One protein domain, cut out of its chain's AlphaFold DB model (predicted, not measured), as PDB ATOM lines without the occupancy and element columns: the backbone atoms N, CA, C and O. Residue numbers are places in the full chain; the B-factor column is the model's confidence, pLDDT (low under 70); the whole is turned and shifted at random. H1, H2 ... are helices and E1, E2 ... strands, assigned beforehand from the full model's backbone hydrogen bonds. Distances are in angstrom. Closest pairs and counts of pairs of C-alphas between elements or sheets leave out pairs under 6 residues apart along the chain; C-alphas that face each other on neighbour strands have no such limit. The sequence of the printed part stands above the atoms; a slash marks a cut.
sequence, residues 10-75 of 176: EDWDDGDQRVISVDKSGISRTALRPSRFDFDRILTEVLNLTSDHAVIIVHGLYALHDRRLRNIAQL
ATOM      1  N   GLU A  10      10.936  37.587 -36.179       36.34
ATOM      2  CA  GLU A  10      11.700  36.348 -36.432       36.34
ATOM      3  C   GLU A  10      13.105  36.572 -37.060       36.34
ATOM      4  O   GLU A  10      13.738  35.603 -37.456       36.34
ATOM      5  N   ASP A  11      13.639  37.801 -37.103       35.19
ATOM      6  CA  ASP A  11      14.892  38.105 -37.839       35.19
ATOM      7  C   ASP A  11      16.138  38.368 -36.962       35.19
ATOM      8  O   ASP A  11      17.178  38.788 -37.461       35.19
ATOM      9  N   TRP A  12      16.074  38.113 -35.650       43.44
ATOM     10  CA  TRP A  12      17.211  38.304 -34.729       43.44
ATOM     11  C   TRP A  12      18.006  37.003 -34.500       43.44
ATOM     12  O   TRP A  12      18.294  36.638 -33.362       43.44
ATOM     13  N   ASP A  13      18.318  36.291 -35.585       43.31
ATOM     14  CA  ASP A  13      19.273  35.169 -35.617       43.31
ATOM     15  C   ASP A  13      20.371  35.467 -36.652       43.31
ATOM     16  O   ASP A  13      20.606  34.711 -37.593       43.31
ATOM     17  N   ASP A  14      21.004  36.635 -36.520       45.56
ATOM     18  CA  ASP A  14      22.310  36.883 -37.132       45.56
ATOM     19  C   ASP A  14      23.313  36.170 -36.220       45.56
ATOM     20  O   ASP A  14      23.406  36.526 -35.046       45.56
ATOM     21  N   GLY A  15      23.942  35.092 -36.701       53.06
ATOM     22  CA  GLY A  15      24.432  33.942 -35.913       53.06
ATOM     23  C   GLY A  15      25.388  34.182 -34.727       53.06
ATOM     24  O   GLY A  15      25.795  33.215 -34.090       53.06
ATOM     25  N   ASP A  16      25.705  35.430 -34.392       58.19
ATOM     26  CA  ASP A  16      26.466  35.865 -33.219       58.19
ATOM     27  C   ASP A  16      25.599  36.130 -31.965       58.19
ATOM     28  O   ASP A  16      26.144  36.304 -30.866       58.19
ATOM     29  N   GLN A  17      24.263  36.177 -32.090       62.81
ATOM     30  CA  GLN A  17      23.343  36.546 -31.000       62.81
ATOM     31  C   GLN A  17      22.222  35.517 -30.796       62.81
ATOM     32  O   GLN A  17      21.657  34.998 -31.754       62.81
ATOM     33  N   ARG A  18      21.859  35.238 -29.533       76.25
ATOM     34  CA  ARG A  18      20.735  34.342 -29.192       76.25
ATOM     35  C   ARG A  18      19.783  34.945 -28.175       76.25
ATOM     36  O   ARG A  18      20.195  35.510 -27.162       76.25
ATOM     37  N   VAL A  19      18.492  34.735 -28.409       73.31
ATOM     38  CA  VAL A  19      17.410  35.154 -27.515       73.31
ATOM     39  C   VAL A  19      16.725  33.916 -26.943       73.31
ATOM     40  O   VAL A  19      16.187  33.097 -27.683       73.31
ATOM     41  N   ILE A  20      16.734  33.786 -25.618       76.06
ATOM     42  CA  ILE A  20      16.074  32.700 -24.891       76.06
ATOM     43  C   ILE A  20      14.885  33.285 -24.139       76.06
ATOM     44  O   ILE A  20      15.026  34.088 -23.210       76.06
ATOM     45  N   SER A  21      13.691  32.848 -24.523       73.12
ATOM     46  CA  SER A  21      12.469  33.199 -23.815       73.12
ATOM     47  C   SER A  21      12.247  32.274 -22.624       73.12
ATOM     48  O   SER A  21      12.060  31.068 -22.764       73.12
ATOM     49  N   VAL A  22      12.107  32.864 -21.446       68.38
ATOM     50  CA  VAL A  22      11.420  32.262 -20.302       68.38
ATOM     51  C   VAL A  22       9.906  32.409 -20.546       68.38
ATOM     52  O   VAL A  22       9.205  33.081 -19.789       68.38
ATOM     53  N   ASP A  23       9.391  31.874 -21.662       60.66
ATOM     54  CA  ASP A  23       7.951  31.822 -21.960       60.66
ATOM     55  C   ASP A  23       7.522  30.529 -22.692       60.66
ATOM     56  O   ASP A  23       8.323  29.734 -23.173       60.66
ATOM     57  N   LYS A  24       6.207  30.303 -22.654       47.47
ATOM     58  CA  LYS A  24       5.428  29.064 -22.756       47.47
ATOM     59  C   LYS A  24       5.774  28.119 -23.913       47.47
ATOM     60  O   LYS A  24       5.134  28.153 -24.963       47.47
ATOM     61  N   SER A  25       6.539  27.076 -23.606       36.22
ATOM     62  CA  SER A  25       6.246  25.750 -24.156       36.22
ATOM     63  C   SER A  25       5.140  25.090 -23.316       36.22
ATOM     64  O   SER A  25       5.417  24.545 -22.254       36.22
ATOM     65  N   GLY A  26       3.881  25.204 -23.759       44.91
ATOM     66  CA  GLY A  26       2.741  24.377 -23.319       44.91
ATOM     67  C   GLY A  26       2.499  24.274 -21.806       44.91
ATOM     68  O   GLY A  26       2.914  23.308 -21.178       44.91
ATOM     69  N   ILE A  27       1.760  25.218 -21.211       41.72
ATOM     70  CA  ILE A  27       1.495  25.200 -19.761       41.72
ATOM     71  C   ILE A  27       0.048  24.807 -19.444       41.72
ATOM     72  O   ILE A  27      -0.913  25.474 -19.839       41.72
ATOM     73  N   SER A  28      -0.061  23.729 -18.665       40.88
ATOM     74  CA  SER A  28      -1.245  23.285 -17.931       40.88
ATOM     75  C   SER A  28      -1.767  24.374 -16.980       40.88
ATOM     76  O   SER A  28      -1.010  25.068 -16.306       40.88
ATOM     77  N   ARG A  29      -3.092  24.534 -16.940       48.03
ATOM     78  CA  ARG A  29      -3.837  25.738 -16.520       48.03
ATOM     79  C   ARG A  29      -3.871  26.049 -15.010       48.03
ATOM     80  O   ARG A  29      -4.728  26.833 -14.617       48.03
ATOM     81  N   THR A  30      -3.013  25.484 -14.160       54.09
ATOM     82  CA  THR A  30      -3.385  25.363 -12.730       54.09
ATOM     83  C   THR A  30      -2.500  26.056 -11.691       54.09
ATOM     84  O   THR A  30      -2.919  26.124 -10.541       54.09
ATOM     85  N   ALA A  31      -1.344  26.645 -12.024       68.38
ATOM     86  CA  ALA A  31      -0.589  27.428 -11.030       68.38
ATOM     87  C   ALA A  31       0.195  28.599 -11.641       68.38
ATOM     88  O   ALA A  31       1.119  28.397 -12.427       68.38
ATOM     89  N   LEU A  32      -0.140  29.828 -11.236       82.50
ATOM     90  CA  LEU A  32       0.613  31.048 -11.553       82.50
ATOM     91  C   LEU A  32       1.775  31.211 -10.580       82.50
ATOM     92  O   LEU A  32       1.711  31.975  -9.621       82.50
ATOM     93  N   ARG A  33       2.796  30.380 -10.786       88.50
ATOM     94  CA  ARG A  33       3.975  30.280  -9.930       88.50
ATOM     95  C   ARG A  33       5.228  30.067 -10.770       88.50
ATOM     96  O   ARG A  33       5.114  29.482 -11.846       88.50
ATOM     97  N   PRO A  34       6.419  30.416 -10.260       88.12
ATOM     98  CA  PRO A  34       7.687  30.147 -10.940       88.12
ATOM     99  C   PRO A  34       7.894  28.674 -11.312       88.12
ATOM    100  O   PRO A  34       8.497  28.382 -12.334       88.12
ATOM    101  N   SER A  35       7.327  27.736 -10.546       86.94
ATOM    102  CA  SER A  35       7.421  26.292 -10.811       86.94
ATOM    103  C   SER A  35       6.826  25.849 -12.153       86.94
ATOM    104  O   SER A  35       7.011  24.702 -12.545       86.94
ATOM    105  N   ARG A  36       6.086  26.722 -12.857       83.81
ATOM    106  CA  ARG A  36       5.607  26.457 -14.222       83.81
ATOM    107  C   ARG A  36       6.692  26.614 -15.294       83.81
ATOM    108  O   ARG A  36       6.396  26.398 -16.465       83.81
ATOM    109  N   PHE A  37       7.902  27.015 -14.908       85.19
ATOM    110  CA  PHE A  37       9.060  27.155 -15.783       85.19
ATOM    111  C   PHE A  37      10.129  26.133 -15.417       85.19
ATOM    112  O   PHE A  37      10.400  25.887 -14.241       85.19
ATOM    113  N   ASP A  38      10.759  25.574 -16.445       89.62
ATOM    114  CA  ASP A  38      11.886  24.663 -16.305       89.62
ATOM    115  C   ASP A  38      13.198  25.461 -16.310       89.62
ATOM    116  O   ASP A  38      13.839  25.660 -17.346       89.62
ATOM    117  N   PHE A  39      13.572  25.983 -15.141       90.62
ATOM    118  CA  PHE A  39      14.811  26.747 -14.986       90.62
ATOM    119  C   PHE A  39      16.066  25.893 -15.195       90.62
ATOM    120  O   PHE A  39      17.103  26.446 -15.552       90.62
ATOM    121  N   ASP A  40      15.987  24.573 -15.005       92.31
ATOM    122  CA  ASP A  40      17.115  23.664 -15.228       92.31
ATOM    123  C   ASP A  40      17.411  23.531 -16.721       92.31
ATOM    124  O   ASP A  40      18.567  23.653 -17.142       92.31
ATOM    125  N   ARG A  41      16.360  23.375 -17.534       91.50
ATOM    126  CA  ARG A  41      16.470  23.419 -18.991       91.50
ATOM    127  C   ARG A  41      17.024  24.760 -19.463       91.50
ATOM    128  O   ARG A  41      17.990  24.760 -20.218       91.50
ATOM    129  N   ILE A  42      16.455  25.880 -19.005       90.38
ATOM    130  CA  ILE A  42      16.898  27.226 -19.418       90.38
ATOM    131  C   ILE A  42      18.369  27.443 -19.053       90.38
ATOM    132  O   ILE A  42      19.146  27.910 -19.878       90.38
ATOM    133  N   LEU A  43      18.775  27.076 -17.834       92.69
ATOM    134  CA  LEU A  43      20.163  27.197 -17.395       92.69
ATOM    135  C   LEU A  43      21.106  26.366 -18.270       92.69
ATOM    136  O   LEU A  43      22.153  26.860 -18.676       92.69
ATOM    137  N   THR A  44      20.729  25.124 -18.574       93.00
ATOM    138  CA  THR A  44      21.520  24.237 -19.438       93.00
ATOM    139  C   THR A  44      21.666  24.818 -20.843       93.00
ATOM    140  O   THR A  44      22.761  24.829 -21.395       93.00
ATOM    141  N   GLU A  45      20.577  25.341 -21.405       91.00
ATOM    142  CA  GLU A  45      20.561  25.964 -22.728       91.00
ATOM    143  C   GLU A  45      21.460  27.204 -22.778       91.00
ATOM    144  O   GLU A  45      22.313  27.298 -23.658       91.00
ATOM    145  N   VAL A  46      21.355  28.096 -21.787       91.12
ATOM    146  CA  VAL A  46      22.241  29.265 -21.670       91.12
ATOM    147  C   VAL A  46      23.700  28.821 -21.618       91.12
ATOM    148  O   VAL A  46      24.511  29.316 -22.393       91.12
ATOM    149  N   LEU A  47      24.044  27.871 -20.742       91.88
ATOM    150  CA  LEU A  47      25.426  27.412 -20.584       91.88
ATOM    151  C   LEU A  47      25.988  26.810 -21.876       91.88
ATOM    152  O   LEU A  47      27.126  27.112 -22.228       91.88
ATOM    153  N   ASN A  48      25.197  26.034 -22.615       90.25
ATOM    154  CA  ASN A  48      25.630  25.461 -23.890       90.25
ATOM    155  C   ASN A  48      25.861  26.523 -24.973       90.25
ATOM    156  O   ASN A  48      26.707  26.328 -25.837       90.25
ATOM    157  N   LEU A  49      25.130  27.637 -24.932       87.94
ATOM    158  CA  LEU A  49      25.249  28.702 -25.929       87.94
ATOM    159  C   LEU A  49      26.393  29.681 -25.630       87.94
ATOM    160  O   LEU A  49      26.820  30.385 -26.544       87.94
ATOM    161  N   THR A  50      26.896  29.726 -24.387       83.62
ATOM    162  CA  THR A  50      27.925  30.699 -23.958       83.62
ATOM    163  C   THR A  50      29.265  30.586 -24.685       83.62
ATOM    164  O   THR A  50      30.019  31.556 -24.680       83.62
ATOM    165  N   SER A  51      29.588  29.445 -25.304       81.75
ATOM    166  CA  SER A  51      30.828  29.289 -26.077       81.75
ATOM    167  C   SER A  51      30.751  29.880 -27.483       81.75
ATOM    168  O   SER A  51      31.783  30.272 -28.025       81.75
ATOM    169  N   ASP A  52      29.546  29.947 -28.051       82.25
ATOM    170  CA  ASP A  52      29.351  30.133 -29.492       82.25
ATOM    171  C   ASP A  52      28.703  31.482 -29.833       82.25
ATOM    172  O   ASP A  52      28.635  31.846 -31.001       82.25
ATOM    173  N   HIS A  53      28.242  32.236 -28.830       84.19
ATOM    174  CA  HIS A  53      27.521  33.492 -29.035       84.19
ATOM    175  C   HIS A  53      28.111  34.615 -28.189       84.19
ATOM    176  O   HIS A  53      28.365  34.454 -26.994       84.19
ATOM    177  N   ALA A  54      28.282  35.782 -28.809       85.38
ATOM    178  CA  ALA A  54      28.809  36.966 -28.141       85.38
ATOM    179  C   ALA A  54      27.784  37.590 -27.183       85.38
ATOM    180  O   ALA A  54      28.161  38.181 -26.169       85.38
ATOM    181  N   VAL A  55      26.490  37.460 -27.501       89.12
ATOM    182  CA  VAL A  55      25.388  38.011 -26.705       89.12
ATOM    183  C   VAL A  55      24.275  36.979 -26.562       89.12
ATOM    184  O   VAL A  55      23.759  36.456 -27.550       89.12
ATOM    185  N   ILE A  56      23.869  36.726 -25.315       91.00
ATOM    186  CA  ILE A  56      22.722  35.877 -24.981       91.00
ATOM    187  C   ILE A  56      21.749  36.694 -24.139       91.00
ATOM    188  O   ILE A  56      22.098  37.176 -23.060       91.00
ATOM    189  N   ILE A  57      20.512  36.827 -24.613       91.94
ATOM    190  CA  ILE A  57      19.457  37.566 -23.919       91.94
ATOM    191  C   ILE A  57      18.452  36.574 -23.347       91.94
ATOM    192  O   ILE A  57      17.694  35.948 -24.085       91.94
ATOM    193  N   VAL A  58      18.404  36.473 -22.019       92.31
ATOM    194  CA  VAL A  58      17.360  35.724 -21.309       92.31
ATOM    195  C   VAL A  58      16.265  36.697 -20.887       92.31
ATOM    196  O   VAL A  58      16.486  37.551 -20.027       92.31
ATOM    197  N   HIS A  59      15.075  36.576 -21.471       89.94
ATOM    198  CA  HIS A  59      13.957  37.484 -21.198       89.94
ATOM    199  C   HIS A  59      12.702  36.735 -20.751       89.94
ATOM    200  O   HIS A  59      12.482  35.582 -21.102       89.94
ATOM    201  N   GLY A  60      11.839  37.400 -19.985       89.00
ATOM    202  CA  GLY A  60      10.548  36.853 -19.570       89.00
ATOM    203  C   GLY A  60      10.169  37.244 -18.149       89.00
ATOM    204  O   GLY A  60      10.958  37.841 -17.417       89.00
ATOM    205  N   LEU A  61       8.945  36.885 -17.753       89.19
ATOM    206  CA  LEU A  61       8.341  37.289 -16.476       89.19
ATOM    207  C   LEU A  61       9.196  36.901 -15.254       89.19
ATOM    208  O   LEU A  61       9.171  37.595 -14.244       89.19
ATOM    209  N   TYR A  62       9.964  35.815 -15.366       93.19
ATOM    210  CA  TYR A  62      10.777  35.250 -14.289       93.19
ATOM    211  C   TYR A  62      12.274  35.181 -14.599       93.19
ATOM    212  O   TYR A  62      12.995  34.435 -13.936       93.19
ATOM    213  N   ALA A  63      12.773  35.949 -15.572       93.81
ATOM    214  CA  ALA A  63      14.187  35.896 -15.961       93.81
ATOM    215  C   ALA A  63      15.149  36.156 -14.783       93.81
ATOM    216  O   ALA A  63      16.193  35.520 -14.677       93.81
ATOM    217  N   LEU A  64      14.761  37.028 -13.845       96.88
ATOM    218  CA  LEU A  64      15.545  37.336 -12.643       96.88
ATOM    219  C   LEU A  64      15.181  36.475 -11.423       96.88
ATOM    220  O   LEU A  64      15.678  36.733 -10.329       96.88
ATOM    221  N   HIS A  65      14.324  35.460 -11.560       96.00
ATOM    222  CA  HIS A  65      13.822  34.686 -10.421       96.00
ATOM    223  C   HIS A  65      14.808  33.615  -9.927       96.00
ATOM    224  O   HIS A  65      15.052  33.514  -8.721       96.00
ATOM    225  N   ASP A  66      15.422  32.845 -10.831       96.00
ATOM    226  CA  ASP A  66      16.376  31.790 -10.465       96.00
ATOM    227  C   ASP A  66      17.769  32.375 -10.176       96.00
ATOM    228  O   ASP A  66      18.365  33.079 -10.993       96.00
ATOM    229  N   ARG A  67      18.312  32.076  -8.990       97.50
ATOM    230  CA  ARG A  67      19.614  32.603  -8.546       97.50
ATOM    231  C   ARG A  67      20.773  32.157  -9.438       97.50
ATOM    232  O   ARG A  67      21.734  32.902  -9.586       97.50
ATOM    233  N   ARG A  68      20.714  30.957 -10.013       97.06
ATOM    234  CA  ARG A  68      21.785  30.413 -10.858       97.06
ATOM    235  C   ARG A  68      21.867  31.187 -12.166       97.06
ATOM    236  O   ARG A  68      22.966  31.574 -12.542       97.06
ATOM    237  N   LEU A  69      20.720  31.506 -12.774       95.62
ATOM    238  CA  LEU A  69      20.656  32.395 -13.940       95.62
ATOM    239  C   LEU A  69      21.215  33.785 -13.616       95.62
ATOM    240  O   LEU A  69      22.019  34.322 -14.372       95.62
ATOM    241  N   ARG A  70      20.870  34.347 -12.451       96.69
ATOM    242  CA  ARG A  70      21.434  35.636 -12.019       96.69
ATOM    243  C   ARG A  70      22.950  35.600 -11.855       96.69
ATOM    244  O   ARG A  70      23.613  36.564 -12.213       96.69
ATOM    245  N   ASN A  71      23.494  34.513 -11.314       96.69
ATOM    246  CA  ASN A  71      24.927  34.399 -11.046       96.69
ATOM    247  C   ASN A  71      25.778  34.335 -12.322       96.69
ATOM    248  O   ASN A  71      26.942  34.716 -12.276       96.69
ATOM    249  N   ILE A  72      25.216  33.849 -13.432       94.50
ATOM    250  CA  ILE A  72      25.920  33.778 -14.721       94.50
ATOM    251  C   ILE A  72      25.680  35.007 -15.609       94.50
ATOM    252  O   ILE A  72      26.396  35.185 -16.587       94.50
ATOM    253  N   ALA A  73      24.692  35.848 -15.289       93.94
ATOM    254  CA  ALA A  73      24.335  37.018 -16.087       93.94
ATOM    255  C   ALA A  73      25.280  38.204 -15.836       93.94
ATOM    256  O   ALA A  73      25.413  38.675 -14.702       93.94
ATOM    257  N   GLN A  74      25.856  38.759 -16.905       92.31
ATOM    258  CA  GLN A  74      26.727  39.941 -16.840       92.31
ATOM    259  C   GLN A  74      25.932  41.233 -16.604       92.31
ATOM    260  O   GLN A  74      26.417  42.126 -15.917       92.31
ATOM    261  N   LEU A  75      24.702  41.310 -17.118       93.12
ATOM    262  CA  LEU A  75      23.806  42.455 -16.968       93.12
ATOM    263  C   LEU A  75      22.389  41.975 -16.639       93.12
ATOM    264  O   LEU A  75      21.837  41.127 -17.338       93.12
TER     265      LEU A  75
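Overview. This is residues 10 to 75 of the 176 residues of the protein "PRK domain-containing protein" of Diutina rugosa (UniProt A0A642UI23). A small sheet of two parallel strands, E1 and E2, has H1 running back along one face; H2 lies beside H1 on E2's side, and residues 22 to 38 make a wide loop beyond one end. The 66 printed residues run E1, H1, E2, H2, class mixed, with under half in named elements. The whole is only just compact, close to loose: radius of gyration of the C-alphas 12.6 A, spans 38 by 28 by 18 A.

Arrangement. E1, residues 17 to 21, and E2, residues 55 to 59, are parallel at 14 degrees; N 20 and O 57 are within hydrogen-bond range at 2.8 A. With H1, residues 39 to 49, they form a strand-helix-strand unit, two parallel strands joined through a helix, its crossover right-handed. The closest C-alphas of H1 and E2 are those of Val 46 and Ile 56, 7.4 A. H2, residues 67 to 72, and H1 are close but not clearly touching: their closest C-alphas, of Leu 43 and Leu 69, are 6.3 A apart. They run the same way at a shallow tilt of 6 degrees. E1 and H2 are apart. In H1 and H2 every O i to N i+4 pair is within hydrogen-bond range.

Along the chain. E1 measures 13.5 A from C-alpha 17 at (23.343, 36.546, -31.000), E2 12.7 A, H1 15.2 A, and H2 8.9 A to C-alpha 72 at (25.920, 33.778, -14.721).

Size, cuts and confidence. The farthest C-alphas, of Asp 16 and Thr 30, are 37.7 A apart. The printed part has no cut; the link E1 to H1 is long. Residues 10 to 17 and 22 to 31 have pLDDT under 70.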